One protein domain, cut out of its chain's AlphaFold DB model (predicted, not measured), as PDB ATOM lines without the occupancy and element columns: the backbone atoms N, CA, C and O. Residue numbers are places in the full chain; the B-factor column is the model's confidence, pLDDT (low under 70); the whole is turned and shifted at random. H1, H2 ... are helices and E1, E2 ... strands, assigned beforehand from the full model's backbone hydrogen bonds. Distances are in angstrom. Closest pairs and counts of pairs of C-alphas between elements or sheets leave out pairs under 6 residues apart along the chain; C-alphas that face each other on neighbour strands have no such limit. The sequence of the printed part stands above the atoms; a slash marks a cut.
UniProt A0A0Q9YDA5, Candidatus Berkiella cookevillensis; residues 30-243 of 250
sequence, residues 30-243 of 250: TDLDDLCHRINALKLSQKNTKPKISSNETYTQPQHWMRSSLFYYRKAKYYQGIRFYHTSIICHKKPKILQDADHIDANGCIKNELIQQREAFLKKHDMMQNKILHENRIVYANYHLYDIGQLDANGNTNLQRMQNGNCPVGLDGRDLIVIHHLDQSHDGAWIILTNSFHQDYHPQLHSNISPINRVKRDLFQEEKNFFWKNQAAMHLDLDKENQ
ATOM      1  N   THR A  30     105.009 128.682 115.194       44.91
ATOM      2  CA  THR A  30     104.674 128.922 113.778       44.91
ATOM      3  C   THR A  30     105.223 130.239 113.220       44.91
ATOM      4  O   THR A  30     105.253 130.407 112.008       44.91
ATOM      5  N   ASP A  31     105.696 131.149 114.078       48.53
ATOM      6  CA  ASP A  31     106.133 132.500 113.679       48.53
ATOM      7  C   ASP A  31     107.662 132.603 113.471       48.53
ATOM      8  O   ASP A  31     108.151 133.463 112.739       48.53
ATOM      9  N   LEU A  32     108.449 131.696 114.072       46.97
ATOM     10  CA  LEU A  32     109.913 131.694 113.919       46.97
ATOM     11  C   LEU A  32     110.362 131.248 112.519       46.97
ATOM     12  O   LEU A  32     111.318 131.808 111.976       46.97
ATOM     13  N   ASP A  33     109.676 130.265 111.935       43.12
ATOM     14  CA  ASP A  33     110.023 129.723 110.617       43.12
ATOM     15  C   ASP A  33     109.671 130.712 109.490       43.12
ATOM     16  O   ASP A  33     110.447 130.878 108.541       43.12
ATOM     17  N   ASP A  34     108.574 131.463 109.643       47.50
ATOM     18  CA  ASP A  34     108.175 132.511 108.697       47.50
ATOM     19  C   ASP A  34     109.135 133.717 108.748       47.50
ATOM     20  O   ASP A  34     109.564 134.244 107.713       47.50
ATOM     21  N   LEU A  35     109.605 134.094 109.945       45.38
ATOM     22  CA  LEU A  35     110.610 135.150 110.108       45.38
ATOM     23  C   LEU A  35     111.965 134.761 109.486       45.38
ATOM     24  O   LEU A  35     112.623 135.583 108.838       45.38
ATOM     25  N   CYS A  36     112.371 133.496 109.636       42.69
ATOM     26  CA  CYS A  36     113.612 132.966 109.067       42.69
ATOM     27  C   CYS A  36     113.595 132.973 107.530       42.69
ATOM     28  O   CYS A  36     114.596 133.331 106.894       42.69
ATOM     29  N   HIS A  37     112.456 132.650 106.910       41.91
ATOM     30  CA  HIS A  37     112.311 132.720 105.455       41.91
ATOM     31  C   HIS A  37     112.370 134.157 104.922       41.91
ATOM     32  O   HIS A  37     113.054 134.414 103.924       41.91
ATOM     33  N   ARG A  38     111.754 135.118 105.619       45.59
ATOM     34  CA  ARG A  38     111.752 136.536 105.213       45.59
ATOM     35  C   ARG A  38     113.139 137.181 105.325       45.59
ATOM     36  O   ARG A  38     113.539 137.934 104.436       45.59
ATOM     37  N   ILE A  39     113.926 136.824 106.342       45.00
ATOM     38  CA  ILE A  39     115.313 137.304 106.505       45.00
ATOM     39  C   ILE A  39     116.237 136.757 105.404       45.00
ATOM     40  O   ILE A  39     117.086 137.487 104.882       45.00
ATOM     41  N   ASN A  40     116.071 135.493 105.005       46.31
ATOM     42  CA  ASN A  40     116.888 134.898 103.943       46.31
ATOM     43  C   ASN A  40     116.573 135.482 102.554       46.31
ATOM     44  O   ASN A  40     117.496 135.701 101.766       46.31
ATOM     45  N   ALA A  41     115.311 135.829 102.281       45.56
ATOM     46  CA  ALA A  41     114.917 136.518 101.051       45.56
ATOM     47  C   ALA A  41     115.552 137.922 100.929       45.56
ATOM     48  O   ALA A  41     116.020 138.306  99.854       45.56
ATOM     49  N   LEU A  42     115.671 138.660 102.041       46.38
ATOM     50  CA  LEU A  42     116.327 139.975 102.070       46.38
ATOM     51  C   LEU A  42     117.849 139.885 101.858       46.38
ATOM     52  O   LEU A  42     118.428 140.727 101.171       46.38
ATOM     53  N   LYS A  43     118.504 138.828 102.361       49.03
ATOM     54  CA  LYS A  43     119.945 138.588 102.143       49.03
ATOM     55  C   LYS A  43     120.291 138.212 100.696       49.03
ATOM     56  O   LYS A  43     121.392 138.516 100.238       49.03
ATOM     57  N   LEU A  44     119.377 137.560  99.973       49.53
ATOM     58  CA  LEU A  44     119.555 137.219  98.553       49.53
ATOM     59  C   LEU A  44     119.374 138.442  97.640       49.53
ATOM     60  O   LEU A  44     120.120 138.595  96.676       49.53
ATOM     61  N   SER A  45     118.461 139.350  97.996       42.88
ATOM     62  CA  SER A  45     118.239 140.627  97.302       42.88
ATOM     63  C   SER A  45     119.468 141.556  97.348       42.88
ATOM     64  O   SER A  45     119.840 142.154  96.339       42.88
ATOM     65  N   GLN A  46     120.184 141.602  98.476       47.56
ATOM     66  CA  GLN A  46     121.343 142.491  98.664       47.56
ATOM     67  C   GLN A  46     122.660 141.990  98.035       47.56
ATOM     68  O   GLN A  46     123.631 142.740  97.963       47.56
ATOM     69  N   LYS A  47     122.732 140.740  97.553       44.84
ATOM     70  CA  LYS A  47     123.946 140.201  96.906       44.84
ATOM     71  C   LYS A  47     124.132 140.641  95.448       44.84
ATOM     72  O   LYS A  47     125.228 140.466  94.922       44.84
ATOM     73  N   ASN A  48     123.120 141.242  94.817       43.53
ATOM     74  CA  ASN A  48     123.146 141.592  93.389       43.53
ATOM     75  C   ASN A  48     123.552 143.043  93.077       43.53
ATOM     76  O   ASN A  48     123.489 143.459  91.923       43.53
ATOM     77  N   THR A  49     124.034 143.807  94.058       44.44
ATOM     78  CA  THR A  49     124.504 145.185  93.844       44.44
ATOM     79  C   THR A  49     125.873 145.415  94.489       44.44
ATOM     80  O   THR A  49     126.005 146.003  95.557       44.44
ATOM     81  N   LYS A  50     126.943 144.970  93.818       34.50
ATOM     82  CA  LYS A  50     128.310 145.449  94.086       34.50
ATOM     83  C   LYS A  50     128.881 146.122  92.836       34.50
ATOM     84  O   LYS A  50     128.946 145.463  91.798       34.50
ATOM     85  N   PRO A  51     129.344 147.384  92.906       34.50
ATOM     86  CA  PRO A  51     130.169 147.948  91.851       34.50
ATOM     87  C   PRO A  51     131.585 147.354  91.918       34.50
ATOM     88  O   PRO A  51     132.148 147.151  92.996       34.50
ATOM     89  N   LYS A  52     132.152 147.061  90.743       35.97
ATOM     90  CA  LYS A  52     133.561 146.685  90.560       35.97
ATOM     91  C   LYS A  52     134.448 147.895  90.869       35.97
ATOM     92  O   LYS A  52     134.303 148.920  90.213       35.97
ATOM     93  N   ILE A  53     135.392 147.752  91.796       32.47
ATOM     94  CA  ILE A  53     136.525 148.675  91.950       32.47
ATOM     95  C   ILE A  53     137.808 147.874  91.726       32.47
ATOM     96  O   ILE A  53     137.974 146.789  92.286       32.47
ATOM     97  N   SER A  54     138.649 148.378  90.824       30.34
ATOM     98  CA  SER A  54     139.883 147.755  90.356       30.34
ATOM     99  C   SER A  54     141.027 147.844  91.362       30.34
ATOM    100  O   SER A  54     141.102 148.743  92.194       30.34
ATOM    101  N   SER A  55     141.933 146.885  91.205       36.97
ATOM    102  CA  SER A  55     143.241 146.729  91.830       36.97
ATOM    103  C   SER A  55     144.127 147.973  91.725       36.97
ATOM    104  O   SER A  55     144.234 148.547  90.643       36.97
ATOM    105  N   ASN A  56     144.837 148.315  92.804       30.52
ATOM    106  CA  ASN A  56     146.302 148.230  92.883       30.52
ATOM    107  C   ASN A  56     146.814 148.735  94.251       30.52
ATOM    108  O   ASN A  56     146.155 149.520  94.922       30.52
ATOM    109  N   GLU A  57     148.028 148.282  94.579       30.30
ATOM    110  CA  GLU A  57     149.021 148.908  95.479       30.30
ATOM    111  C   GLU A  57     149.181 148.376  96.923       30.30
ATOM    112  O   GLU A  57     148.573 148.811  97.892       30.30
ATOM    113  N   THR A  58     150.111 147.414  97.000       28.47
ATOM    114  CA  THR A  58     151.309 147.355  97.865       28.47
ATOM    115  C   THR A  58     151.201 147.455  99.390       28.47
ATOM    116  O   THR A  58     151.049 148.504 100.004       28.47
ATOM    117  N   TYR A  59     151.490 146.295  99.977       25.67
ATOM    118  CA  TYR A  59     151.847 146.006 101.359       25.67
ATOM    119  C   TYR A  59     153.190 146.653 101.749       25.67
ATOM    120  O   TYR A  59     154.205 146.377 101.117       25.67
ATOM    121  N   THR A  60     153.228 147.418 102.842       30.59
ATOM    122  CA  THR A  60     154.438 147.601 103.664       30.59
ATOM    123  C   THR A  60     154.041 147.716 105.138       30.59
ATOM    124  O   THR A  60     153.221 148.546 105.521       30.59
ATOM    125  N   GLN A  61     154.593 146.824 105.965       33.88
ATOM    126  CA  GLN A  61     154.500 146.881 107.425       33.88
ATOM    127  C   GLN A  61     155.429 147.958 107.995       33.88
ATOM    128  O   GLN A  61     156.467 148.246 107.397       33.88
ATOM    129  N   PRO A  62     155.170 148.396 109.239       35.75
ATOM    130  CA  PRO A  62     156.277 148.546 110.174       35.75
ATOM    131  C   PRO A  62     156.058 147.798 111.495       35.75
ATOM    132  O   PRO A  62     155.044 147.930 112.180       35.75
ATOM    133  N   GLN A  63     157.098 147.049 111.857       31.11
ATOM    134  CA  GLN A  63     157.413 146.601 113.208       31.11
ATOM    135  C   GLN A  63     157.701 147.810 114.115       31.11
ATOM    136  O   GLN A  63     158.291 148.774 113.640       31.11
ATOM    137  N   HIS A  64     157.332 147.723 115.402       29.70
ATOM    138  CA  HIS A  64     158.099 148.154 116.595       29.70
ATOM    139  C   HIS A  64     157.180 148.566 117.758       29.70
ATOM    140  O   HIS A  64     156.809 149.726 117.865       29.70
ATOM    141  N   TRP A  65     156.900 147.646 118.690       26.20
ATOM    142  CA  TRP A  65     156.523 147.976 120.075       26.20
ATOM    143  C   TRP A  65     157.183 146.970 121.028       26.20
ATOM    144  O   TRP A  65     156.700 145.858 121.213       26.20
ATOM    145  N   MET A  66     158.307 147.354 121.631       27.17
ATOM    146  CA  MET A  66     158.805 146.768 122.879       27.17
ATOM    147  C   MET A  66     159.657 147.804 123.615       27.17
ATOM    148  O   MET A  66     160.457 148.490 122.980       27.17
ATOM    149  N   ARG A  67     159.516 147.814 124.952       29.78
ATOM    150  CA  ARG A  67     160.043 148.733 125.994       29.78
ATOM    151  C   ARG A  67     158.955 149.712 126.464       29.78
ATOM    152  O   ARG A  67     158.328 150.359 125.648       29.78
ATOM    153  N   SER A  68     158.650 149.869 127.748       30.73
ATOM    154  CA  SER A  68     159.456 149.648 128.947       30.73
ATOM    155  C   SER A  68     158.546 149.453 130.165       30.73
ATOM    156  O   SER A  68     157.680 150.282 130.437       30.73
ATOM    157  N   SER A  69     158.760 148.372 130.910       31.33
ATOM    158  CA  SER A  69     158.304 148.194 132.286       31.33
ATOM    159  C   SER A  69     159.416 148.681 133.219       31.33
ATOM    160  O   SER A  69     160.469 148.056 133.325       31.33
ATOM    161  N   LEU A  70     159.191 149.803 133.903       31.14
ATOM    162  CA  LEU A  70     160.091 150.327 134.930       31.14
ATOM    163  C   LEU A  70     159.329 150.538 136.243       31.14
ATOM    164  O   LEU A  70     158.502 151.432 136.375       31.14
ATOM    165  N   PHE A  71     159.631 149.643 137.182       30.22
ATOM    166  CA  PHE A  71     159.941 149.909 138.586       30.22
ATOM    167  C   PHE A  71     159.199 151.047 139.306       30.22
ATOM    168  O   PHE A  71     159.531 152.216 139.151       30.22
ATOM    169  N   TYR A  72     158.386 150.667 140.295       27.45
ATOM    170  CA  TYR A  72     158.343 151.381 141.572       27.45
ATOM    171  C   TYR A  72     158.375 150.372 142.726       27.45
ATOM    172  O   TYR A  72     157.395 149.696 143.022       27.45
ATOM    173  N   TYR A  73     159.533 150.281 143.380       26.91
ATOM    174  CA  TYR A  73     159.698 149.681 144.700       26.91
ATOM    175  C   TYR A  73     160.287 150.767 145.596       26.91
ATOM    176  O   TYR A  73     161.406 151.231 145.359       26.91
ATOM    177  N   ARG A  74     159.558 151.203 146.630       31.14
ATOM    178  CA  ARG A  74     160.152 152.004 147.705       31.14
ATOM    179  C   ARG A  74     159.485 151.720 149.054       31.14
ATOM    180  O   ARG A  74     158.397 152.193 149.342       31.14
ATOM    181  N   LYS A  75     160.220 150.927 149.844       29.14
ATOM    182  CA  LYS A  75     160.393 150.936 151.310       29.14
ATOM    183  C   LYS A  75     159.203 151.393 152.171       29.14
ATOM    184  O   LYS A  75     159.017 152.589 152.372       29.14
ATOM    185  N   ALA A  76     158.584 150.441 152.870       31.55
ATOM    186  CA  ALA A  76     157.977 150.681 154.179       31.55
ATOM    187  C   ALA A  76     158.828 149.997 155.263       31.55
ATOM    188  O   ALA A  76     159.254 148.853 155.113       31.55
ATOM    189  N   LYS A  77     159.157 150.767 156.304       30.41
ATOM    190  CA  LYS A  77     160.037 150.418 157.423       30.41
ATOM    191  C   LYS A  77     159.372 149.411 158.370       30.41
ATOM    192  O   LYS A  77     158.168 149.462 158.591       30.41
ATOM    193  N   TYR A  78     160.213 148.558 158.951       28.94
ATOM    194  CA  TYR A  78     159.934 147.648 160.060       28.94
ATOM    195  C   TYR A  78     159.182 148.322 161.217       28.94
ATOM    196  O   TYR A  78     159.638 149.343 161.726       28.94
ATOM    197  N   TYR A  79     158.116 147.674 161.688       32.75
ATOM    198  CA  TYR A  79     157.656 147.745 163.074       32.75
ATOM    199  C   TYR A  79     157.303 146.332 163.543       32.75
ATOM    200  O   TYR A  79     156.511 145.628 162.918       32.75
ATOM    201  N   GLN A  80     157.954 145.915 164.627       37.41
ATOM    202  CA  GLN A  80     157.638 144.712 165.387       37.41
ATOM    203  C   GLN A  80     156.295 144.913 166.095       37.41
ATOM    204  O   GLN A  80     156.070 145.941 166.728       37.41
ATOM    205  N   GLY A  81     155.407 143.928 165.990       31.47
ATOM    206  CA  GLY A  81     154.100 143.963 166.637       31.47
ATOM    207  C   GLY A  81     153.205 142.851 166.117       31.47
ATOM    208  O   GLY A  81     152.347 143.074 165.271       31.47
ATOM    209  N   ILE A  82     153.434 141.633 166.603       33.31
ATOM    210  CA  ILE A  82     152.571 140.481 166.340       33.31
ATOM    211  C   ILE A  82     151.212 140.745 167.004       33.31
ATOM    212  O   ILE A  82     151.107 140.781 168.228       33.31
ATOM    213  N   ARG A  83     150.164 140.905 166.194       30.61
ATOM    214  CA  ARG A  83     148.771 140.679 166.597       30.61
ATOM    215  C   ARG A  83     148.090 139.848 165.519       30.61
ATOM    216  O   ARG A  83     147.881 140.315 164.403       30.61
ATOM    217  N   PHE A  84     147.766 138.607 165.864       31.61
ATOM    218  CA  PHE A  84     146.943 137.737 165.039       31.61
ATOM    219  C   PHE A  84     145.493 138.223 165.103       31.61
ATOM    220  O   PHE A  84     144.835 138.086 166.130       31.61
ATOM    221  N   TYR A  85     144.998 138.774 163.998       29.59
ATOM    222  CA  TYR A  85     143.568 138.854 163.732       29.59
ATOM    223  C   TYR A  85     143.283 137.927 162.560       29.59
ATOM    224  O   TYR A  85     143.771 138.134 161.451       29.59
ATOM    225  N   HIS A  86     142.516 136.875 162.824       32.34
ATOM    226  CA  HIS A  86     141.944 136.040 161.782       32.34
ATOM    227  C   HIS A  86     140.844 136.859 161.092       32.34
ATOM    228  O   HIS A  86     139.693 136.865 161.517       32.34
ATOM    229  N   THR A  87     141.197 137.602 160.047       32.25
ATOM    230  CA  THR A  87     140.226 138.138 159.093       32.25
ATOM    231  C   THR A  87     140.241 137.243 157.871       32.25
ATOM    232  O   THR A  87     141.136 137.303 157.030       32.25
ATOM    233  N   SER A  88     139.231 136.384 157.769       33.72
ATOM    234  CA  SER A  88     138.873 135.739 156.512       33.72
ATOM    235  C   SER A  88     138.474 136.834 155.524       33.72
ATOM    236  O   SER A  88     137.328 137.276 155.491       33.72
ATOM    237  N   ILE A  89     139.436 137.321 154.739       34.44
ATOM    238  CA  ILE A  89     139.157 138.175 153.589       34.44
ATOM    239  C   ILE A  89     138.539 137.256 152.540       34.44
ATOM    240  O   ILE A  89     139.237 136.640 151.735       34.44
ATOM    241  N   ILE A  90     137.211 137.154 152.548       37.94
ATOM    242  CA  ILE A  90     136.484 136.730 151.357       37.94
ATOM    243  C   ILE A  90     136.722 137.839 150.335       37.94
ATOM    244  O   ILE A  90     136.034 138.863 150.315       37.94
ATOM    245  N   CYS A  91     137.760 137.646 149.522       35.31
ATOM    246  CA  CYS A  91     138.016 138.419 148.323       35.31
ATOM    247  C   CYS A  91     136.838 138.170 147.384       35.31
ATOM    248  O   CYS A  91     136.849 137.261 146.556       35.31
ATOM    249  N   HIS A  92     135.793 138.979 147.530       36.03
ATOM    250  CA  HIS A  92     134.871 139.207 146.441       36.03
ATOM    251  C   HIS A  92     135.728 139.863 145.366       36.03
ATOM    252  O   HIS A  92     135.992 141.066 145.426       36.03
ATOM    253  N   LYS A  93     136.234 139.067 144.414       37.94
ATOM    254  CA  LYS A  93     136.666 139.609 143.130       37.94
ATOM    255  C   LYS A  93     135.482 140.441 142.660       37.94
ATOM    256  O   LYS A  93     134.470 139.879 142.249       37.94
ATOM    257  N   LYS A  94     135.580 141.769 142.777       36.75
ATOM    258  CA  LYS A  94     134.673 142.662 142.061       36.75
ATOM    259  C   LYS A  94     134.679 142.146 140.622       36.75
ATOM    260  O   LYS A  94     135.783 141.882 140.122       36.75
ATOM    261  N   PRO A  95     133.513 141.905 139.996       41.62
ATOM    262  CA  PRO A  95     133.500 141.499 138.603       41.62
ATOM    263  C   PRO A  95     134.372 142.504 137.865       41.62
ATOM    264  O   PRO A  95     134.232 143.714 138.051       41.62
ATOM    265  N   LYS A  96     135.382 141.981 137.166       42.62
ATOM    266  CA  LYS A  96     136.301 142.788 136.379       42.62
ATOM    267  C   LYS A  96     135.390 143.567 135.436       42.62
ATOM    268  O   LYS A  96     134.750 142.943 134.595       42.62
ATOM    269  N   ILE A  97     135.248 144.878 135.642       44.00
ATOM    270  CA  ILE A  97     134.644 145.739 134.630       44.00
ATOM    271  C   ILE A  97     135.534 145.487 133.416       44.00
ATOM    272  O   ILE A  97     136.742 145.739 133.482       44.00
ATOM    273  N   LEU A  98     134.985 144.801 132.410       47.72
ATOM    274  CA  LEU A  98     135.667 144.550 131.147       47.72
ATOM    275  C   LEU A  98     136.209 145.912 130.688       47.72
ATOM    276  O   LEU A  98     135.563 146.938 130.886       47.72
ATOM    277  N   GLN A  99     137.455 145.970 130.229       46.06
ATOM    278  CA  GLN A  99     137.997 147.250 129.770       46.06
ATOM    279  C   GLN A  99     137.245 147.657 128.497       46.06
ATOM    280  O   GLN A  99     136.764 146.796 127.767       46.06
ATOM    281  N   ASP A 100     137.123 148.953 128.220       53.50
ATOM    282  CA  ASP A 100     136.247 149.484 127.163       53.50
ATOM    283  C   ASP A 100     136.515 148.906 125.752       53.50
ATOM    284  O   ASP A 100     135.619 148.875 124.917       53.50
ATOM    285  N   ALA A 101     137.697 148.346 125.480       52.03
ATOM    286  CA  ALA A 101     137.982 147.649 124.221       52.03
ATOM    287  C   ALA A 101     137.322 146.253 124.097       52.03
ATOM    288  O   ALA A 101     137.154 145.748 122.990       52.03
ATOM    289  N   ASP A 102     136.908 145.633 125.207       66.12
ATOM    290  CA  ASP A 102     136.406 144.255 125.247       66.12
ATOM    291  C   ASP A 102     134.884 144.132 125.095       66.12
ATOM    292  O   ASP A 102     134.386 143.005 125.130       66.12
ATOM    293  N   HIS A 103     134.124 145.220 124.928       74.25
ATOM    294  CA  HIS A 103     132.656 145.122 124.849       74.25
ATOM    295  C   HIS A 103     132.043 145.358 123.467       74.25
ATOM    296  O   HIS A 103     130.819 145.324 123.352       74.25
ATOM    297  N   ILE A 104     132.864 145.531 122.428       81.25
ATOM    298  CA  ILE A 104     132.426 145.521 121.029       81.25
ATOM    299  C   ILE A 104     132.782 144.176 120.367       81.25
ATOM    300  O   ILE A 104     133.835 143.601 120.647       81.25
ATOM    301  N   ASP A 105     131.898 143.648 119.521       82.31
ATOM    302  CA  ASP A 105     132.145 142.479 118.673       82.31
ATOM    303  C   ASP A 105     132.909 142.840 117.380       82.31
ATOM    304  O   ASP A 105     133.211 143.998 117.102       82.31
ATOM    305  N   ALA A 106     133.219 141.849 116.541       82.69
ATOM    306  CA  ALA A 106     133.934 142.089 115.281       82.69
ATOM    307  C   ALA A 106     133.188 143.018 114.295       82.69
ATOM    308  O   ALA A 106     133.796 143.492 113.336       82.69
ATOM    309  N   ASN A 107     131.896 143.283 114.517       81.81
ATOM    310  CA  ASN A 107     131.046 144.110 113.664       81.81
ATOM    311  C   ASN A 107     130.865 145.539 114.195       81.81
ATOM    312  O   ASN A 107     130.163 146.327 113.564       81.81
ATOM    313  N   GLY A 108     131.458 145.893 115.339       79.88
ATOM    314  CA  GLY A 108     131.250 147.217 115.927       79.88
ATOM    315  C   GLY A 108     130.006 147.338 116.814       79.88
ATOM    316  O   GLY A 108     129.635 148.456 117.183       79.88
ATOM    317  N   CYS A 109     129.350 146.220 117.134       83.06
ATOM    318  CA  CYS A 109     128.154 146.153 117.973       83.06
ATOM    319  C   CYS A 109     128.517 145.800 119.416       83.06
ATOM    320  O   CYS A 109     129.545 145.174 119.665       83.06
ATOM    321  N   ILE A 110     127.665 146.162 120.381       85.00
ATOM    322  CA  ILE A 110     127.854 145.705 121.763       85.00
ATOM    323  C   ILE A 110     127.770 144.175 121.803       85.00
ATOM    324  O   ILE A 110     126.842 143.583 121.257       85.00
ATOM    325  N   LYS A 111     128.735 143.534 122.472       86.75
ATOM    326  CA  LYS A 111     128.768 142.077 122.635       86.75
ATOM    327  C   LYS A 111     127.497 141.546 123.303       86.75
ATOM    328  O   LYS A 111     127.017 142.105 124.294       86.75
ATOM    329  N   ASN A 112     127.013 140.407 122.815       87.56
ATOM    330  CA  ASN A 112     125.794 139.762 123.307       87.56
ATOM    331  C   ASN A 112     125.853 139.436 124.805       87.56
ATOM    332  O   ASN A 112     124.838 139.538 125.487       87.56
ATOM    333  N   GLU A 113     127.024 139.098 125.345       87.94
ATOM    334  CA  GLU A 113     127.192 138.809 126.772       87.94
ATOM    335  C   GLU A 113     126.864 140.030 127.642       87.94
ATOM    336  O   GLU A 113     126.261 139.893 128.707       87.94
ATOM    337  N   LEU A 114     127.214 141.236 127.186       87.06
ATOM    338  CA  LEU A 114     126.904 142.471 127.906       87.06
ATOM    339  C   LEU A 114     125.411 142.802 127.817       87.06
ATOM    340  O   LEU A 114     124.810 143.215 128.809       87.06
ATOM    341  N   ILE A 115     124.798 142.572 126.653       89.62
ATOM    342  CA  ILE A 115     123.348 142.723 126.467       89.62
ATOM    343  C   ILE A 115     122.603 141.770 127.411       89.62
ATOM    344  O   ILE A 115     121.718 142.203 128.142       89.62
ATOM    345  N   GLN A 116     123.017 140.502 127.494       92.06
ATOM    346  CA  GLN A 116     122.425 139.518 128.407       92.06
ATOM    347  C   GLN A 116     122.571 139.915 129.881       92.06
ATOM    348  O   GLN A 116     121.628 139.762 130.658       92.06
ATOM    349  N   GLN A 117     123.726 140.458 130.281       92.12
ATOM    350  CA  GLN A 117     123.923 140.970 131.641       92.12
ATOM    351  C   GLN A 117     122.968 142.127 131.956       92.12
ATOM    352  O   GLN A 117     122.385 142.160 133.043       92.12
ATOM    353  N   ARG A 118     122.755 143.042 131.003       93.50
ATOM    354  CA  ARG A 118     121.777 144.130 131.143       93.50
ATOM    355  C   ARG A 118     120.354 143.622 131.230       93.50
ATOM    356  O   ARG A 118     119.615 144.067 132.099       93.50
ATOM    357  N   GLU A 119     119.971 142.678 130.380       95.00
ATOM    358  CA  GLU A 119     118.641 142.077 130.448       95.00
ATOM    359  C   GLU A 119     118.403 141.392 131.795       95.00
ATOM    360  O   GLU A 119     117.346 141.558 132.397       95.00
ATOM    361  N   ALA A 120     119.382 140.638 132.299       95.50
ATOM    362  CA  ALA A 120     119.284 140.002 133.609       95.50
ATOM    363  C   ALA A 120     119.146 141.041 134.733       95.50
ATOM    364  O   ALA A 120     118.326 140.870 135.637       95.50
ATOM    365  N   PHE A 121     119.909 142.135 134.654       96.38
ATOM    366  CA  PHE A 121     119.797 143.261 135.577       96.38
ATOM    367  C   PHE A 121     118.400 143.897 135.525       96.38
ATOM    368  O   PHE A 121     117.742 144.011 136.554       96.38
ATOM    369  N   LEU A 122     117.900 144.236 134.337       97.19
ATOM    370  CA  LEU A 122     116.584 144.852 134.160       97.19
ATOM    371  C   LEU A 122     115.447 143.929 134.616       97.19
ATOM    372  O   LEU A 122     114.538 144.390 135.299       97.19
ATOM    373  N   LYS A 123     115.517 142.625 134.314       97.06
ATOM    374  CA  LYS A 123     114.550 141.620 134.798       97.06
ATOM    375  C   LYS A 123     114.510 141.558 136.320       97.06
ATOM    376  O   LYS A 123     113.429 141.496 136.888       97.06
ATOM    377  N   LYS A 124     115.668 141.616 136.984       97.38
ATOM    378  CA  LYS A 124     115.754 141.626 138.454       97.38
ATOM    379  C   LYS A 124     115.069 142.851 139.080       97.38
ATOM    380  O   LYS A 124     114.653 142.778 140.231       97.38
ATOM    381  N   HIS A 125     114.980 143.952 138.341       97.00
ATOM    382  CA  HIS A 125     114.346 145.201 138.763       97.00
ATOM    383  C   HIS A 125     112.945 145.405 138.161       97.00
ATOM    384  O   HIS A 125     112.445 146.524 138.181       97.00
ATOM    385  N   ASP A 126     112.329 144.359 137.599       96.62
ATOM    386  CA  ASP A 126     111.007 144.414 136.959       96.62
ATOM    387  C   ASP A 126     110.896 145.407 135.781       96.62
ATOM    388  O   ASP A 126     109.804 145.829 135.413       96.62
ATOM    389  N   MET A 127     112.012 145.747 135.125       96.94
ATOM    390  CA  MET A 127     112.070 146.706 134.007       96.94
ATOM    391  C   MET A 127     111.969 146.045 132.619       96.94
ATOM    392  O   MET A 127     112.373 146.633 131.616       96.94
ATOM    393  N   MET A 128     111.448 144.818 132.528       96.50
ATOM    394  CA  MET A 128     111.240 144.094 131.258       96.50
ATOM    395  C   MET A 128     109.829 143.500 131.150       96.50
ATOM    396  O   MET A 128     109.652 142.346 130.764       96.50
ATOM    397  N   GLN A 129     108.821 144.293 131.503       96.56
ATOM    398  CA  GLN A 129     107.409 143.927 131.445       96.56
ATOM    399  C   GLN A 129     106.746 144.481 130.178       96.56
ATOM    400  O   GLN A 129     107.246 145.411 129.542       96.56
ATOM    401  N   ASN A 130     105.583 143.924 129.827       96.44
ATOM    402  CA  ASN A 130     104.723 144.423 128.745       96.44
ATOM    403  C   ASN A 130     105.472 144.567 127.406       96.44
ATOM    404  O   ASN A 130     105.561 145.655 126.837       96.44
ATOM    405  N   LYS A 131     106.047 143.462 126.924       97.56
ATOM    406  CA  LYS A 131     106.753 143.420 125.641       97.56
ATOM    407  C   LYS A 131     105.776 143.667 124.485       97.56
ATOM    408  O   LYS A 131     104.832 142.901 124.313       97.56
ATOM    409  N   ILE A 132     106.044 144.687 123.676       96.69
ATOM    410  CA  ILE A 132     105.278 145.037 122.472       96.69
ATOM    411  C   ILE A 132     106.206 145.204 121.262       96.69
ATOM    412  O   ILE A 132     107.419 145.378 121.412       96.69
ATOM    413  N   LEU A 133     105.627 145.154 120.063       95.56
ATOM    414  CA  LEU A 133     106.292 145.513 118.811       95.56
ATOM    415  C   LEU A 133     105.831 146.916 118.397       95.56
ATOM    416  O   LEU A 133     104.632 147.165 118.303       95.56
ATOM    417  N   HIS A 134     106.773 147.816 118.133       93.94
ATOM    418  CA  HIS A 134     106.512 149.167 117.637       93.94
ATOM    419  C   HIS A 134     107.501 149.460 116.514       93.94
ATOM    420  O   HIS A 134     108.688 149.277 116.731       93.94
ATOM    421  N   GLU A 135     107.047 149.853 115.321       91.12
ATOM    422  CA  GLU A 135     107.927 150.194 114.180       91.12
ATOM    423  C   GLU A 135     109.095 149.210 113.962       91.12
ATOM    424  O   GLU A 135     110.253 149.590 113.809       91.12
ATOM    425  N   ASN A 136     108.789 147.909 113.983       92.12
ATOM    426  CA  ASN A 136     109.750 146.809 113.831       92.12
ATOM    427  C   ASN A 136     110.825 146.687 114.931       92.12
ATOM    428  O   ASN A 136     111.757 145.900 114.770       92.12
ATOM    429  N   ARG A 137     110.689 147.383 116.067       94.44
ATOM    430  CA  ARG A 137     111.527 147.190 117.260       94.44
ATOM    431  C   ARG A 137     110.729 146.685 118.454       94.44
ATOM    432  O   ARG A 137     109.533 146.938 118.604       94.44
ATOM    433  N   ILE A 138     111.417 145.951 119.319       97.06
ATOM    434  CA  ILE A 138     110.865 145.488 120.591       97.06
ATOM    435  C   ILE A 138     110.880 146.652 121.583       97.06
ATOM    436  O   ILE A 138     111.905 147.315 121.740       97.06
ATOM    437  N   VAL A 139     109.770 146.843 122.295       98.06
ATOM    438  CA  VAL A 139     109.661 147.798 123.402       98.06
ATOM    439  C   VAL A 139     109.177 147.068 124.653       98.06
ATOM    440  O   VAL A 139     108.170 146.364 124.616       98.06
ATOM    441  N   TYR A 140     109.881 147.239 125.770       98.25
ATOM    442  CA  TYR A 140     109.412 146.842 127.099       98.25
ATOM    443  C   TYR A 140     108.716 148.041 127.738       98.25
ATOM    444  O   TYR A 140     109.377 148.975 128.194       98.25
ATOM    445  N   ALA A 141     107.382 148.050 127.682       97.31
ATOM    446  CA  ALA A 141     106.604 149.257 127.940       97.31
ATOM    447  C   ALA A 141     106.420 149.585 129.430       97.31
ATOM    448  O   ALA A 141     106.147 150.735 129.760       97.31
ATOM    449  N   ASN A 142     106.581 148.598 130.321       97.81
ATOM    450  CA  ASN A 142     106.542 148.778 131.777       97.81
ATOM    451  C   ASN A 142     105.369 149.663 132.252       97.81
ATOM    452  O   ASN A 142     105.552 150.622 133.001       97.81
ATOM    453  N   TYR A 143     104.142 149.325 131.834       96.25
ATOM    454  CA  TYR A 143     102.939 150.136 132.086       96.25
ATOM    455  C   TYR A 143     102.637 150.365 133.572       96.25
ATOM    456  O   TYR A 143     101.897 151.273 133.918       96.25
ATOM    457  N   HIS A 144     103.223 149.566 134.463       96.62
ATOM    458  CA  HIS A 144     103.100 149.732 135.910       96.62
ATOM    459  C   HIS A 144     103.788 151.002 136.455       96.62
ATOM    460  O   HIS A 144     103.569 151.351 137.611       96.62
ATOM    461  N   LEU A 145     104.627 151.678 135.660       97.38
ATOM    462  CA  LEU A 145     105.396 152.850 136.093       97.38
ATOM    463  C   LEU A 145     104.591 154.154 136.133       97.38
ATOM    464  O   LEU A 145     105.023 155.116 136.773       97.38
ATOM    465  N   TYR A 146     103.452 154.217 135.445       97.31
ATOM    466  CA  TYR A 146     102.637 155.425 135.359       97.31
ATOM    467  C   TYR A 146     101.155 155.105 135.180       97.31
ATOM    468  O   TYR A 146     100.781 154.045 134.690       97.31
ATOM    469  N   ASP A 147     100.309 156.062 135.552       96.69
ATOM    470  CA  ASP A 147      98.866 156.018 135.318       96.69
ATOM    471  C   ASP A 147      98.473 157.088 134.288       96.69
ATOM    472  O   ASP A 147      99.028 158.185 134.285       96.69
ATOM    473  N   ILE A 148      97.529 156.791 133.392       96.62
ATOM    474  CA  ILE A 148      97.116 157.694 132.299       96.62
ATOM    475  C   ILE A 148      96.440 158.974 132.815       96.62
ATOM    476  O   ILE A 148      96.559 160.035 132.196       96.62
ATOM    477  N   GLY A 149      95.758 158.886 133.955       96.81
ATOM    478  CA  GLY A 149      95.115 160.003 134.638       96.81
ATOM    479  C   GLY A 149      96.025 160.738 135.622       96.81
ATOM    480  O   GLY A 149      95.603 161.764 136.157       96.81
ATOM    481  N   GLN A 150      97.253 160.261 135.857       97.81
ATOM    482  CA  GLN A 150      98.201 160.925 136.751       97.81
ATOM    483  C   GLN A 150      98.467 162.356 136.284       97.81
ATOM    484  O   GLN A 150      98.761 162.592 135.111       97.81
ATOM    485  N   LEU A 151      98.377 163.296 137.226       97.38
ATOM    486  CA  LEU A 151      98.636 164.709 136.988       97.38
ATOM    487  C   LEU A 151     100.118 165.026 137.181       97.38
ATOM    488  O   LEU A 151     100.740 164.543 138.133       97.38
ATOM    489  N   ASP A 152     100.649 165.870 136.301       96.00
ATOM    490  CA  ASP A 152     101.926 166.545 136.507       96.00
ATOM    491  C   ASP A 152     101.782 167.781 137.414       96.00
ATOM    492  O   ASP A 152     100.685 168.173 137.821       96.00
ATOM    493  N   ALA A 153     102.910 168.426 137.723       94.88
ATOM    494  CA  ALA A 153     102.952 169.624 138.565       94.88
ATOM    495  C   ALA A 153     102.144 170.819 138.014       94.88
ATOM    496  O   ALA A 153     101.801 171.720 138.775       94.88
ATOM    497  N   ASN A 154     101.830 170.823 136.715       94.75
ATOM    498  CA  ASN A 154     101.048 171.864 136.053       94.75
ATOM    499  C   ASN A 154      99.563 171.482 135.915       94.75
ATOM    500  O   ASN A 154      98.788 172.250 135.351       94.75
ATOM    501  N   GLY A 155      99.160 170.308 136.414       96.19
ATOM    502  CA  GLY A 155      97.789 169.816 136.343       96.19
ATOM    503  C   GLY A 155      97.408 169.166 135.011       96.19
ATOM    504  O   GLY A 155      96.218 168.961 134.778       96.19
ATOM    505  N   ASN A 156      98.369 168.821 134.146       97.31
ATOM    506  CA  ASN A 156      98.081 168.039 132.939       97.31
ATOM    507  C   ASN A 156      98.107 166.545 133.256       97.31
ATOM    508  O   ASN A 156      99.012 166.077 133.946       97.31
ATOM    509  N   THR A 157      97.169 165.779 132.699       98.19
ATOM    510  CA  THR A 157      97.204 164.316 132.787       98.19
ATOM    511  C   THR A 157      98.297 163.731 131.897       98.19
ATOM    512  O   THR A 157      98.691 164.315 130.882       98.19
ATOM    513  N   ASN A 158      98.746 162.519 132.211       98.31
ATOM    514  CA  ASN A 158      99.647 161.768 131.343       98.31
ATOM    515  C   ASN A 158      99.084 161.545 129.937       98.31
ATOM    516  O   ASN A 158      99.847 161.614 128.974       98.31
ATOM    517  N   LEU A 159      97.768 161.370 129.791       98.06
ATOM    518  CA  LEU A 159      97.127 161.343 128.475       98.06
ATOM    519  C   LEU A 159      97.409 162.625 127.680       98.06
ATOM    520  O   LEU A 159      97.883 162.552 126.550       98.06
ATOM    521  N   GLN A 160      97.188 163.794 128.289       98.12
ATOM    522  CA  GLN A 160      97.433 165.092 127.650       98.12
ATOM    523  C   GLN A 160      98.914 165.301 127.318       98.12
ATOM    524  O   GLN A 160      99.255 165.845 126.266       98.12
ATOM    525  N   ARG A 161      99.821 164.843 128.188       98.12
ATOM    526  CA  ARG A 161     101.267 164.888 127.927       98.12
ATOM    527  C   ARG A 161     101.624 164.055 126.696       98.12
ATOM    528  O   ARG A 161     102.238 164.581 125.769       98.12
ATOM    529  N   MET A 162     101.179 162.804 126.650       98.25
ATOM    530  CA  MET A 162     101.476 161.884 125.553       98.25
ATOM    531  C   MET A 162     100.822 162.295 124.228       98.25
ATOM    532  O   MET A 162     101.453 162.156 123.185       98.25
ATOM    533  N   GLN A 163      99.626 162.896 124.242       97.81
ATOM    534  CA  GLN A 163      99.005 163.492 123.043       97.81
ATOM    535  C   GLN A 163      99.879 164.587 122.410       97.81
ATOM    536  O   GLN A 163      99.922 164.735 121.190       97.81
ATOM    537  N   ASN A 164     100.631 165.323 123.231       97.12
ATOM    538  CA  ASN A 164     101.609 166.310 122.769       97.12
ATOM    539  C   ASN A 164     102.980 165.684 122.433       97.12
ATOM    540  O   ASN A 164     103.911 166.384 122.030       97.12
ATOM    541  N   GLY A 165     103.112 164.362 122.564       97.00
ATOM    542  CA  GLY A 165     104.351 163.606 122.392       97.00
ATOM    543  C   GLY A 165     105.356 163.796 123.531       97.00
ATOM    544  O   GLY A 165     106.543 163.504 123.370       97.00
ATOM    545  N   ASN A 166     104.896 164.295 124.681       97.19
ATOM    546  CA  ASN A 166     105.698 164.393 125.890       97.19
ATOM    547  C   ASN A 166     105.653 163.075 126.664       97.19
ATOM    548  O   ASN A 166     104.636 162.383 126.695       97.19
ATOM    549  N   CYS A 167     106.752 162.769 127.351       97.25
ATOM    550  CA  CYS A 167     106.801 161.642 128.271       97.25
ATOM    551  C   CYS A 167     105.783 161.808 129.414       97.25
ATOM    552  O   CYS A 167     105.619 162.929 129.927       97.25
ATOM    553  N   PRO A 168     105.136 160.715 129.850       98.25
ATOM    554  CA  PRO A 168     104.342 160.737 131.063       98.25
ATOM    555  C   PRO A 168     105.235 160.967 132.292       98.25
ATOM    556  O   PRO A 168     106.447 160.738 132.260       98.25
ATOM    557  N   VAL A 169     104.629 161.448 133.372       98.44
ATOM    558  CA  VAL A 169     105.210 161.421 134.716       98.44
ATOM    559  C   VAL A 169     104.869 160.097 135.402       98.44
ATOM    560  O   VAL A 169     103.833 159.491 135.123       98.44
ATOM    561  N   GLY A 170     105.739 159.634 136.288       97.12
ATOM    562  CA  GLY A 170     105.526 158.442 137.092       97.12
ATOM    563  C   GLY A 170     104.416 158.628 138.121       97.12
ATOM    564  O   GLY A 170     103.823 159.699 138.253       97.12
ATOM    565  N   LEU A 171     104.144 157.569 138.883       95.69
ATOM    566  CA  LEU A 171     103.094 157.539 139.916       95.69
ATOM    567  C   LEU A 171     103.267 158.590 141.031       95.69
ATOM    568  O   LEU A 171     102.333 158.861 141.778       95.69
ATOM    569  N   ASP A 172     104.455 159.180 141.159       92.44
ATOM    570  CA  ASP A 172     104.737 160.276 142.088       92.44
ATOM    571  C   ASP A 172     104.316 161.661 141.550       92.44
ATOM    572  O   ASP A 172     104.372 162.656 142.280       92.44
ATOM    573  N   GLY A 173     103.900 161.732 140.280       92.81
ATOM    574  CA  GLY A 173     103.518 162.951 139.568       92.81
ATOM    575  C   GLY A 173     104.688 163.869 139.201       92.81
ATOM    576  O   GLY A 173     104.453 165.005 138.783       92.81
ATOM    577  N   ARG A 174     105.941 163.427 139.382       93.62
ATOM    578  CA  ARG A 174     107.134 164.279 139.230       93.62
ATOM    579  C   ARG A 174     108.222 163.643 138.383       93.62
ATOM    580  O   ARG A 174     108.769 164.329 137.521       93.62
ATOM    581  N   ASP A 175     108.561 162.384 138.638       97.00
ATOM    582  CA  ASP A 175     109.620 161.714 137.896       97.00
ATOM    583  C   ASP A 175     109.167 161.438 136.461       97.00
ATOM    584  O   ASP A 175     108.007 161.122 136.219       97.00
ATOM    585  N   LEU A 176     110.055 161.577 135.484       97.44
ATOM    586  CA  LEU A 176     109.697 161.372 134.081       97.44
ATOM    587  C   LEU A 176     109.865 159.908 133.698       97.44
ATOM    588  O   LEU A 176     110.844 159.269 134.071       97.44
ATOM    589  N   ILE A 177     108.951 159.397 132.884       98.00
ATOM    590  CA  ILE A 177     109.069 158.071 132.284       98.00
ATOM    591  C   ILE A 177     109.764 158.200 130.928       98.00
ATOM    592  O   ILE A 177     109.232 158.780 129.980       98.00
ATOM    593  N   VAL A 178     110.984 157.688 130.832       97.38
ATOM    594  CA  VAL A 178     111.877 157.874 129.687       97.38
ATOM    595  C   VAL A 178     112.077 156.578 128.910       97.38
ATOM    596  O   VAL A 178     111.934 155.480 129.436       97.38
ATOM    597  N   ILE A 179     112.431 156.726 127.634       97.50
ATOM    598  CA  ILE A 179     112.792 155.619 126.747       97.50
ATOM    599  C   ILE A 179     114.317 155.491 126.740       97.50
ATOM    600  O   ILE A 179     115.022 156.478 126.508       97.50
ATOM    601  N   HIS A 180     114.814 154.279 126.966       95.94
ATOM    602  CA  HIS A 180     116.231 153.915 126.942       95.94
ATOM    603  C   HIS A 180     116.486 152.803 125.918       95.94
ATOM    604  O   HIS A 180     115.668 151.897 125.785       95.94
ATOM    605  N   HIS A 181     117.623 152.835 125.219       94.81
ATOM    606  CA  HIS A 181     118.028 151.745 124.318       94.81
ATOM    607  C   HIS A 181     118.838 150.701 125.091       94.81
ATOM    608  O   HIS A 181     119.841 151.045 125.718       94.81
ATOM    609  N   LEU A 182     118.460 149.425 125.005       92.25
ATOM    610  CA  LEU A 182     119.102 148.327 125.743       92.25
ATOM    611  C   LEU A 182     120.605 148.176 125.423       92.25
ATOM    612  O   LEU A 182     121.439 147.966 126.310       92.25
ATOM    613  N   ASP A 183     120.956 148.292 124.150       89.12
ATOM    614  CA  ASP A 183     122.294 148.054 123.600       89.12
ATOM    615  C   ASP A 183     122.964 149.342 123.083       89.12
ATOM    616  O   ASP A 183     124.006 149.276 122.439       89.12
ATOM    617  N   GLN A 184     122.374 150.516 123.355       88.94
ATOM    618  CA  GLN A 184     122.827 151.829 122.860       88.94
ATOM    619  C   GLN A 184     122.953 151.936 121.329       88.94
ATOM    620  O   GLN A 184     123.521 152.916 120.826       88.94
ATOM    621  N   SER A 185     122.415 150.966 120.588       90.19
ATOM    622  CA  SER A 185     122.273 151.063 119.147       90.19
ATOM    623  C   SER A 185     120.963 151.767 118.806       90.19
ATOM    624  O   SER A 185     120.020 151.759 119.595       90.19
ATOM    625  N   HIS A 186     120.905 152.435 117.658       91.19
ATOM    626  CA  HIS A 186     119.719 153.176 117.242       91.19
ATOM    627  C   HIS A 186     118.520 152.260 116.970       91.19
ATOM    628  O   HIS A 186     117.410 152.571 117.384       91.19
ATOM    629  N   ASP A 187     118.768 151.115 116.334       89.88
ATOM    630  CA  ASP A 187     117.729 150.137 115.987       89.88
ATOM    631  C   ASP A 187     117.465 149.132 117.124       89.88
ATOM    632  O   ASP A 187     116.700 148.176 116.973       89.88
ATOM    633  N   GLY A 188     118.132 149.325 118.262       91.19
ATOM    634  CA  GLY A 188     118.061 148.456 119.423       91.19
ATOM    635  C   GLY A 188     116.703 148.472 120.114       91.19
ATOM    636  O   GLY A 188     115.901 149.399 119.984       91.19
ATOM    637  N   ALA A 189     116.460 147.434 120.914       95.62
ATOM    638  CA  ALA A 189     115.252 147.351 121.723       95.62
ATOM    639  C   ALA A 189     115.160 148.522 122.711       95.62
ATOM    640  O   ALA A 189     116.157 148.951 123.305       95.62
ATOM    641  N   TRP A 190     113.939 148.993 122.926       97.88
ATOM    642  CA  TRP A 190     113.640 150.053 123.874       97.88
ATOM    643  C   TRP A 190     113.126 149.510 125.197       97.88
ATOM    644  O   TRP A 190     112.392 148.523 125.254       97.88
ATOM    645  N   ILE A 191     113.466 150.214 126.269       98.00
ATOM    646  CA  ILE A 191     112.945 149.992 127.611       98.00
ATOM    647  C   ILE A 191     112.401 151.313 128.127       98.00
ATOM    648  O   ILE A 191     113.096 152.329 128.108       98.00
ATOM    649  N   ILE A 192     111.165 151.283 128.603       98.06
ATOM    650  CA  ILE A 192     110.526 152.413 129.264       98.06
ATOM    651  C   ILE A 192     110.812 152.313 130.760       98.06
ATOM    652  O   ILE A 192     110.461 151.322 131.385       98.06
ATOM    653  N   LEU A 193     111.473 153.301 131.345       98.12
ATOM    654  CA  LEU A 193     111.871 153.288 132.756       98.12
ATOM    655  C   LEU A 193     111.790 154.695 133.346       98.12
ATOM    656  O   LEU A 193     111.636 155.671 132.615       98.12
ATOM    657  N   THR A 194     111.868 154.828 134.666       98.19
ATOM    658  CA  THR A 194     111.869 156.154 135.290       98.19
ATOM    659  C   THR A 194     113.205 156.866 135.066       98.19
ATOM    660  O   THR A 194     114.260 156.234 134.952       98.19
ATOM    661  N   ASN A 195     113.197 158.196 135.003       97.50
ATOM    662  CA  ASN A 195     114.424 158.964 134.854       97.50
ATOM    663  C   ASN A 195     115.320 158.806 136.091       97.50
ATOM    664  O   ASN A 195     116.530 158.694 135.922       97.50
ATOM    665  N   SER A 196     114.762 158.705 137.302       97.50
ATOM    666  CA  SER A 196     115.544 158.337 138.494       97.50
ATOM    667  C   SER A 196     116.292 157.014 138.311       97.50
ATOM    668  O   SER A 196     117.510 156.980 138.465       97.50
ATOM    669  N   PHE A 197     115.611 155.955 137.861       97.69
ATOM    670  CA  PHE A 197     116.235 154.657 137.602       97.69
ATOM    671  C   PHE A 197     117.346 154.767 136.552       97.69
ATOM    672  O   PHE A 197     118.417 154.182 136.713       97.69
ATOM    673  N   HIS A 198     117.118 155.548 135.491       96.62
ATOM    674  CA  HIS A 198     118.134 155.811 134.473       96.62
ATOM    675  C   HIS A 198     119.403 156.439 135.066       96.62
ATOM    676  O   HIS A 198     120.508 156.050 134.687       96.62
ATOM    677  N   GLN A 199     119.258 157.419 135.964       96.19
ATOM    678  CA  GLN A 199     120.397 158.100 136.586       96.19
ATOM    679  C   GLN A 199     121.101 157.206 137.609       96.19
ATOM    680  O   GLN A 199     122.318 157.033 137.538       96.19
ATOM    681  N   ASP A 200     120.339 156.593 138.514       96.69
ATOM    682  CA  ASP A 200     120.866 155.784 139.615       96.69
ATOM    683  C   ASP A 200     121.639 154.559 139.108       96.69
ATOM    684  O   ASP A 200     122.656 154.169 139.687       96.69
ATOM    685  N   TYR A 201     121.191 153.982 137.988       95.88
ATOM    686  CA  TYR A 201     121.799 152.806 137.367       95.88
ATOM    687  C   TYR A 201     122.490 153.106 136.034       95.88
ATOM    688  O   TYR A 201     122.710 152.203 135.221       95.88
ATOM    689  N   HIS A 202     122.882 154.363 135.806       92.88
ATOM    690  CA  HIS A 202     123.595 154.767 134.597       92.88
ATOM    691  C   HIS A 202     124.791 153.845 134.263       92.88
ATOM    692  O   HIS A 202     124.895 153.431 133.107       92.88
ATOM    693  N   PRO A 203     125.668 153.440 135.211       89.94
ATOM    694  CA  PRO A 203     126.802 152.557 134.909       89.94
ATOM    695  C   PRO A 203     126.420 151.141 134.451       89.94
ATOM    696  O   PRO A 203     127.221 150.471 133.809       89.94
ATOM    697  N   GLN A 204     125.231 150.655 134.810       91.88
ATOM    698  CA  GLN A 204     124.728 149.341 134.405       91.88
ATOM    699  C   GLN A 204     124.041 149.421 133.035       91.88
ATOM    700  O   GLN A 204     124.129 148.495 132.226       91.88
ATOM    701  N   LEU A 205     123.372 150.543 132.765       90.56
ATOM    702  CA  LEU A 205     122.616 150.781 131.536       90.56
ATOM    703  C   LEU A 205     123.494 151.269 130.376       90.56
ATOM    704  O   LEU A 205     123.202 150.972 129.214       90.56
ATOM    705  N   HIS A 206     124.585 151.970 130.684       87.94
ATOM    706  CA  HIS A 206     125.522 152.520 129.710       87.94
ATOM    707  C   HIS A 206     126.866 151.791 129.726       87.94
ATOM    708  O   HIS A 206     127.263 151.178 130.710       87.94
ATOM    709  N   SER A 207     127.563 151.831 128.598       80.19
ATOM    710  CA  SER A 207     128.963 151.432 128.470       80.19
ATOM    711  C   SER A 207     129.713 152.683 128.062       80.19
ATOM    712  O   SER A 207     129.155 153.506 127.342       80.19
ATOM    713  N   ASN A 208     130.985 152.815 128.429       75.88
ATOM    714  CA  ASN A 208     131.819 153.925 127.951       75.88
ATOM    715  C   ASN A 208     132.274 153.713 126.496       75.88
ATOM    716  O   ASN A 208     133.404 154.009 126.121       75.88
ATOM    717  N   ILE A 209     131.393 153.156 125.669       74.19
ATOM    718  CA  ILE A 209     131.685 152.691 124.327       74.19
ATOM    719  C   ILE A 209     130.607 153.194 123.384       74.19
ATOM    720  O   ILE A 209     129.421 153.100 123.679       74.19
ATOM    721  N   SER A 210     131.028 153.702 122.229       77.25
ATOM    722  CA  SER A 210     130.117 154.110 121.163       77.25
ATOM    723  C   SER A 210     130.052 153.017 120.091       77.25
ATOM    724  O   SER A 210     131.036 152.851 119.370       77.25
ATOM    725  N   PRO A 211     128.937 152.268 119.972       79.50
ATOM    726  CA  PRO A 211     128.771 151.313 118.880       79.50
ATOM    727  C   PRO A 211     128.685 152.043 117.533       79.50
ATOM    728  O   PRO A 211     128.317 153.219 117.480       79.50
ATOM    729  N   ILE A 212     128.984 151.345 116.433       79.12
ATOM    730  CA  ILE A 212     128.931 151.930 115.077       79.12
ATOM    731  C   ILE A 212     127.529 152.470 114.772       79.12
ATOM    732  O   ILE A 212     127.381 153.598 114.305       79.12
ATOM    733  N   ASN A 213     126.493 151.695 115.097       83.50
ATOM    734  CA  ASN A 213     125.101 152.111 114.942       83.50
ATOM    735  C   ASN A 213     124.583 152.863 116.176       83.50
ATOM    736  O   ASN A 213     123.524 152.547 116.707       83.50
ATOM    737  N   ARG A 214     125.355 153.821 116.687       88.44
ATOM    738  CA  ARG A 214     124.976 154.656 117.833       88.44
ATOM    739  C   ARG A 214     123.638 155.364 117.602       88.44
ATOM    740  O   ARG A 214     123.365 155.853 116.509       88.44
ATOM    741  N   VAL A 215     122.877 155.544 118.685       88.88
ATOM    742  CA  VAL A 215     121.657 156.369 118.708       88.88
ATOM    743  C   VAL A 215     121.870 157.735 118.039       88.88
ATOM    744  O   VAL A 215     122.670 158.565 118.497       88.88
ATOM    745  N   LYS A 216     121.090 157.989 116.987       92.12
ATOM    746  CA  LYS A 216     120.998 159.280 116.298       92.12
ATOM    747  C   LYS A 216     120.042 160.172 117.085       92.12
ATOM    748  O   LYS A 216     118.861 159.868 117.181       92.12
ATOM    749  N   ARG A 217     120.560 161.226 117.718       91.44
ATOM    750  CA  ARG A 217     119.830 161.973 118.761       91.44
ATOM    751  C   ARG A 217     118.577 162.679 118.246       91.44
ATOM    752  O   ARG A 217     117.544 162.561 118.895       91.44
ATOM    753  N   ASP A 218     118.676 163.359 117.107       93.44
ATOM    754  CA  ASP A 218     117.558 164.128 116.549       93.44
ATOM    755  C   ASP A 218     116.430 163.192 116.113       93.44
ATOM    756  O   ASP A 218     115.298 163.328 116.568       93.44
ATOM    757  N   LEU A 219     116.785 162.140 115.369       94.62
ATOM    758  CA  LEU A 219     115.845 161.096 114.966       94.62
ATOM    759  C   LEU A 219     115.213 160.403 116.180       94.62
ATOM    760  O   LEU A 219     114.001 160.259 116.246       94.62
ATOM    761  N   PHE A 220     115.998 160.062 117.203       94.88
ATOM    762  CA  PHE A 220     115.454 159.465 118.422       94.88
ATOM    763  C   PHE A 220     114.447 160.381 119.132       94.88
ATOM    764  O   PHE A 220     113.480 159.907 119.725       94.88
ATOM    765  N   GLN A 221     114.648 161.698 119.096       95.31
ATOM    766  CA  GLN A 221     113.704 162.633 119.698       95.31
ATOM    767  C   GLN A 221     112.371 162.674 118.933       95.31
ATOM    768  O   GLN A 221     111.317 162.768 119.571       95.31
ATOM    769  N   GLU A 222     112.406 162.548 117.607       95.81
ATOM    770  CA  GLU A 222     111.214 162.399 116.762       95.81
ATOM    771  C   GLU A 222     110.500 161.069 117.033       95.81
ATOM    772  O   GLU A 222     109.305 161.067 117.334       95.81
ATOM    773  N   GLU A 223     111.238 159.955 117.043       96.50
ATOM    774  CA  GLU A 223     110.704 158.615 117.321       96.50
ATOM    775  C   GLU A 223     110.042 158.547 118.709       96.50
ATOM    776  O   GLU A 223     108.949 158.005 118.860       96.50
ATOM    777  N   LYS A 224     110.646 159.161 119.737       96.38
ATOM    778  CA  LYS A 224     110.032 159.265 121.073       96.38
ATOM    779  C   LYS A 224     108.717 160.039 121.048       96.38
ATOM    780  O   LYS A 224     107.766 159.644 121.719       96.38
ATOM    781  N   ASN A 225     108.678 161.170 120.340       97.06
ATOM    782  CA  ASN A 225     107.469 161.992 120.243       97.06
ATOM    783  C   ASN A 225     106.339 161.195 119.581       97.06
ATOM    784  O   ASN A 225     105.217 161.172 120.089       97.06
ATOM    785  N   PHE A 226     106.668 160.514 118.485       97.50
ATOM    786  CA  PHE A 226     105.747 159.668 117.743       97.50
ATOM    787  C   PHE A 226     105.242 158.491 118.582       97.50
ATOM    788  O   PHE A 226     104.033 158.282 118.678       97.50
ATOM    789  N   PHE A 227     106.143 157.791 119.274       97.56
ATOM    790  CA  PHE A 227     105.795 156.692 120.169       97.56
ATOM    791  C   PHE A 227     104.746 157.109 121.205       97.56
ATOM    792  O   PHE A 227     103.702 156.470 121.317       97.56
ATOM    793  N   TRP A 228     104.972 158.214 121.924       98.00
ATOM    794  CA  TRP A 228     104.028 158.661 122.952       98.00
ATOM    795  C   TRP A 228     102.677 159.083 122.375       98.00
ATOM    796  O   TRP A 228     101.641 158.751 122.953       98.00
ATOM    797  N   LYS A 229     102.660 159.733 121.207       97.94
ATOM    798  CA  LYS A 229     101.407 160.064 120.512       97.94
ATOM    799  C   LYS A 229     100.621 158.816 120.126       97.94
ATOM    800  O   LYS A 229      99.410 158.782 120.335       97.94
ATOM    801  N   ASN A 230     101.299 157.782 119.633       96.62
ATOM    802  CA  ASN A 230     100.652 156.518 119.296       96.62
ATOM    803  C   ASN A 230     100.093 155.822 120.537       96.62
ATOM    804  O   ASN A 230      98.942 155.393 120.517       96.62
ATOM    805  N   GLN A 231     100.848 155.783 121.639       96.00
ATOM    806  CA  GLN A 231     100.343 155.242 122.905       96.00
ATOM    807  C   GLN A 231      99.082 155.993 123.365       96.00
ATOM    808  O   GLN A 231      98.096 155.363 123.739       96.00
ATOM    809  N   ALA A 232      99.066 157.329 123.281       96.62
ATOM    810  CA  ALA A 232      97.879 158.119 123.610       96.62
ATOM    811  C   ALA A 232      96.676 157.789 122.712       96.62
ATOM    812  O   ALA A 232      95.565 157.635 123.218       96.62
ATOM    813  N   ALA A 233      96.886 157.660 121.398       94.75
ATOM    814  CA  ALA A 233      95.829 157.299 120.456       94.75
ATOM    815  C   ALA A 233      95.229 155.919 120.776       94.75
ATOM    816  O   ALA A 233      94.008 155.790 120.847       94.75
ATOM    817  N   MET A 234      96.074 154.929 121.080       91.12
ATOM    818  CA  MET A 234      95.621 153.591 121.475       91.12
ATOM    819  C   MET A 234      94.738 153.625 122.727       91.12
ATOM    820  O   MET A 234      93.714 152.947 122.771       91.12
ATOM    821  N   HIS A 235      95.084 154.435 123.731       89.19
ATOM    822  CA  HIS A 235      94.243 154.587 124.923       89.19
ATOM    823  C   HIS A 235      92.872 155.204 124.603       89.19
ATOM    824  O   HIS A 235      91.861 154.743 125.125       89.19
ATOM    825  N   LEU A 236      92.821 156.199 123.715       87.69
ATOM    826  CA  LEU A 236      91.565 156.845 123.320       87.69
ATOM    827  C   LEU A 236      90.645 155.927 122.513       87.69
ATOM    828  O   LEU A 236      89.424 156.045 122.617       87.69
ATOM    829  N   ASP A 237      91.202 155.040 121.693       84.31
ATOM    830  CA  ASP A 237      90.399 154.108 120.901       84.31
ATOM    831  C   ASP A 237      89.814 152.986 121.770       84.31
ATOM    832  O   ASP A 237      88.634 152.657 121.626       84.31
ATOM    833  N   LEU A 238      90.565 152.500 122.766       74.69
ATOM    834  CA  LEU A 238      90.052 151.559 123.771       74.69
ATOM    835  C   LEU A 238      88.896 152.147 124.596       74.69
ATOM    836  O   LEU A 238      87.975 151.422 124.982       74.69
ATOM    837  N   ASP A 239      88.912 153.456 124.854       69.88
ATOM    838  CA  ASP A 239      87.818 154.131 125.557       69.88
ATOM    839  C   ASP A 239      86.543 154.200 124.707       69.88
ATOM    840  O   ASP A 239      85.442 154.115 125.252       69.88
ATOM    841  N   LYS A 240      86.654 154.320 123.376       70.19
ATOM    842  CA  LYS A 240      85.487 154.356 122.475       70.19
ATOM    843  C   LYS A 240      84.785 153.005 122.396       70.19
ATOM    844  O   LYS A 240      83.557 152.967 122.408       70.19
ATOM    845  N   GLU A 241      85.539 151.910 122.349       65.25
ATOM    846  CA  GLU A 241      84.972 150.555 122.316       65.25
ATOM    847  C   GLU A 241      84.315 150.163 123.649       65.25
ATOM    848  O   GLU A 241      83.338 149.416 123.666       65.25
ATOM    849  N   ASN A 242      84.796 150.717 124.767       59.50
ATOM    850  CA  ASN A 242      84.251 150.464 126.104       59.50
ATOM    851  C   ASN A 242      83.134 151.434 126.532       59.50
ATOM    852  O   ASN A 242      82.622 151.323 127.652       59.50
ATOM    853  N   GLN A 243      82.710 152.373 125.677       48.81
ATOM    854  CA  GLN A 243      81.530 153.190 125.960       48.81
ATOM    855  C   GLN A 243      80.254 152.366 125.729       48.81
ATOM    856  O   GLN A 243      80.031 151.881 124.619       48.81
TER     857      GLN A 243
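What this domain is: This is residues 30 to 243 of the 250 residues of a protein of Candidatus Berkiella cookevillensis (UniProt A0A0Q9YDA5). A compact body holds a small, strongly twisted sheet of four strands with the long helix H7 running past it, and from this body one long thin arm, residues 30 to 97, swings out in a wide open loop and comes back to end in the lone helix H1. H2, H3 and H6 lie toward the end of the body where the arm leaves, H4 packs on H7 toward the other end, and residues 237 to 243, the last turns of H7 among them, stick out there. The printed part has 214 residues, with seven named helices and four named strands in the order H1 H2 H3 E1 E2 H4 E3 E4 H5 H6 H7; the sheet is mixed, in the order E1 E2 E4 E3. The class is mixed, helices and strands, though under half of the residues are in named elements. The whole is extended, with a radius of gyration of the C-alphas of 26.0 A, and spans 85 by 69 by 38 A, the arm making much of that size.

How they stand to each other: In the sheet, E1, residues 131 to 134, and E2, residues 137 to 140, form an antiparallel hairpin, with N 132 and O 139 2.9 A apart, within hydrogen-bond range. E2 is parallel to E4, residues 190 to 194, at 27 degrees, and N 190 and O 138 are 2.9 A apart. E4 and E3, residues 177 to 181, form the other hairpin, antiparallel at 145 degrees, with N 180 and O 191 2.8 A apart. E1 and E3 are the edge strands. H5, residues 195 to 200, is on the sheet at a height over the sheet of 7.3 A and stands up from it, its line rising 46 degrees out of the local plane. H7, residues 217 to 241, only grazes the sheet with its residues 220 to 230. With residues 228 to 233 alone, H7 touches H4, residues 158 to 163; their closest C-alphas, those of Met 162 and Trp 228, are 4.9 A apart. These two helices run opposite ways at a steep tilt of 69 degrees, only just short of about perpendicular. H3, residues 112 to 124, only just touches H6, residues 202 to 205, with 3 pairs of C-alphas within 8 A, the closest those of Arg 118 and Leu 205 at 6.7 A. H2, residues 100 to 103, is close to H3 but not clearly touching, the closest C-alphas being His 103 and Leu 114 at 7.0 A. H1, residues 30 to 48, stands free and is apart from each other named element. In H3, H4, H5 and H7 every O i to N i+4 pair is within hydrogen-bond range; in H1 12 of 15 are, and H2 and H6 are too short for such a pair.

Where its parts are: E3 and E4 measure 13.6 A and 13.1 A from first to last C-alpha, E1 9.9 A and E2 10.1 A. H7 is 36.9 A long, from C-alpha 217 at (119.830, 161.973, 118.761) to C-alpha 241 at (84.972, 150.555, 122.316). H1 is 30.3 A long and begins at C-alpha 30, (104.674, 128.922, 113.778). H3 measures 18.3 A, H5 8.6 A, H4 8.5 A, H2 6.1 A and H6 5.1 A.

The domain as a whole: The two C-alphas farthest apart, those of Gln 80 and Gln 243, are 86.1 A apart. Without the free stretches, the body of 139 residues spans 48 by 26 by 23 A. The printed part has no cut. The long links are H1 to H2, with 51 residues, E2 to H4, H4 to E3, and H6 to H7. The mean pLDDT of the printed part is 73.5, and residues 30 to 102, 239 and 241 to 243 are under 70.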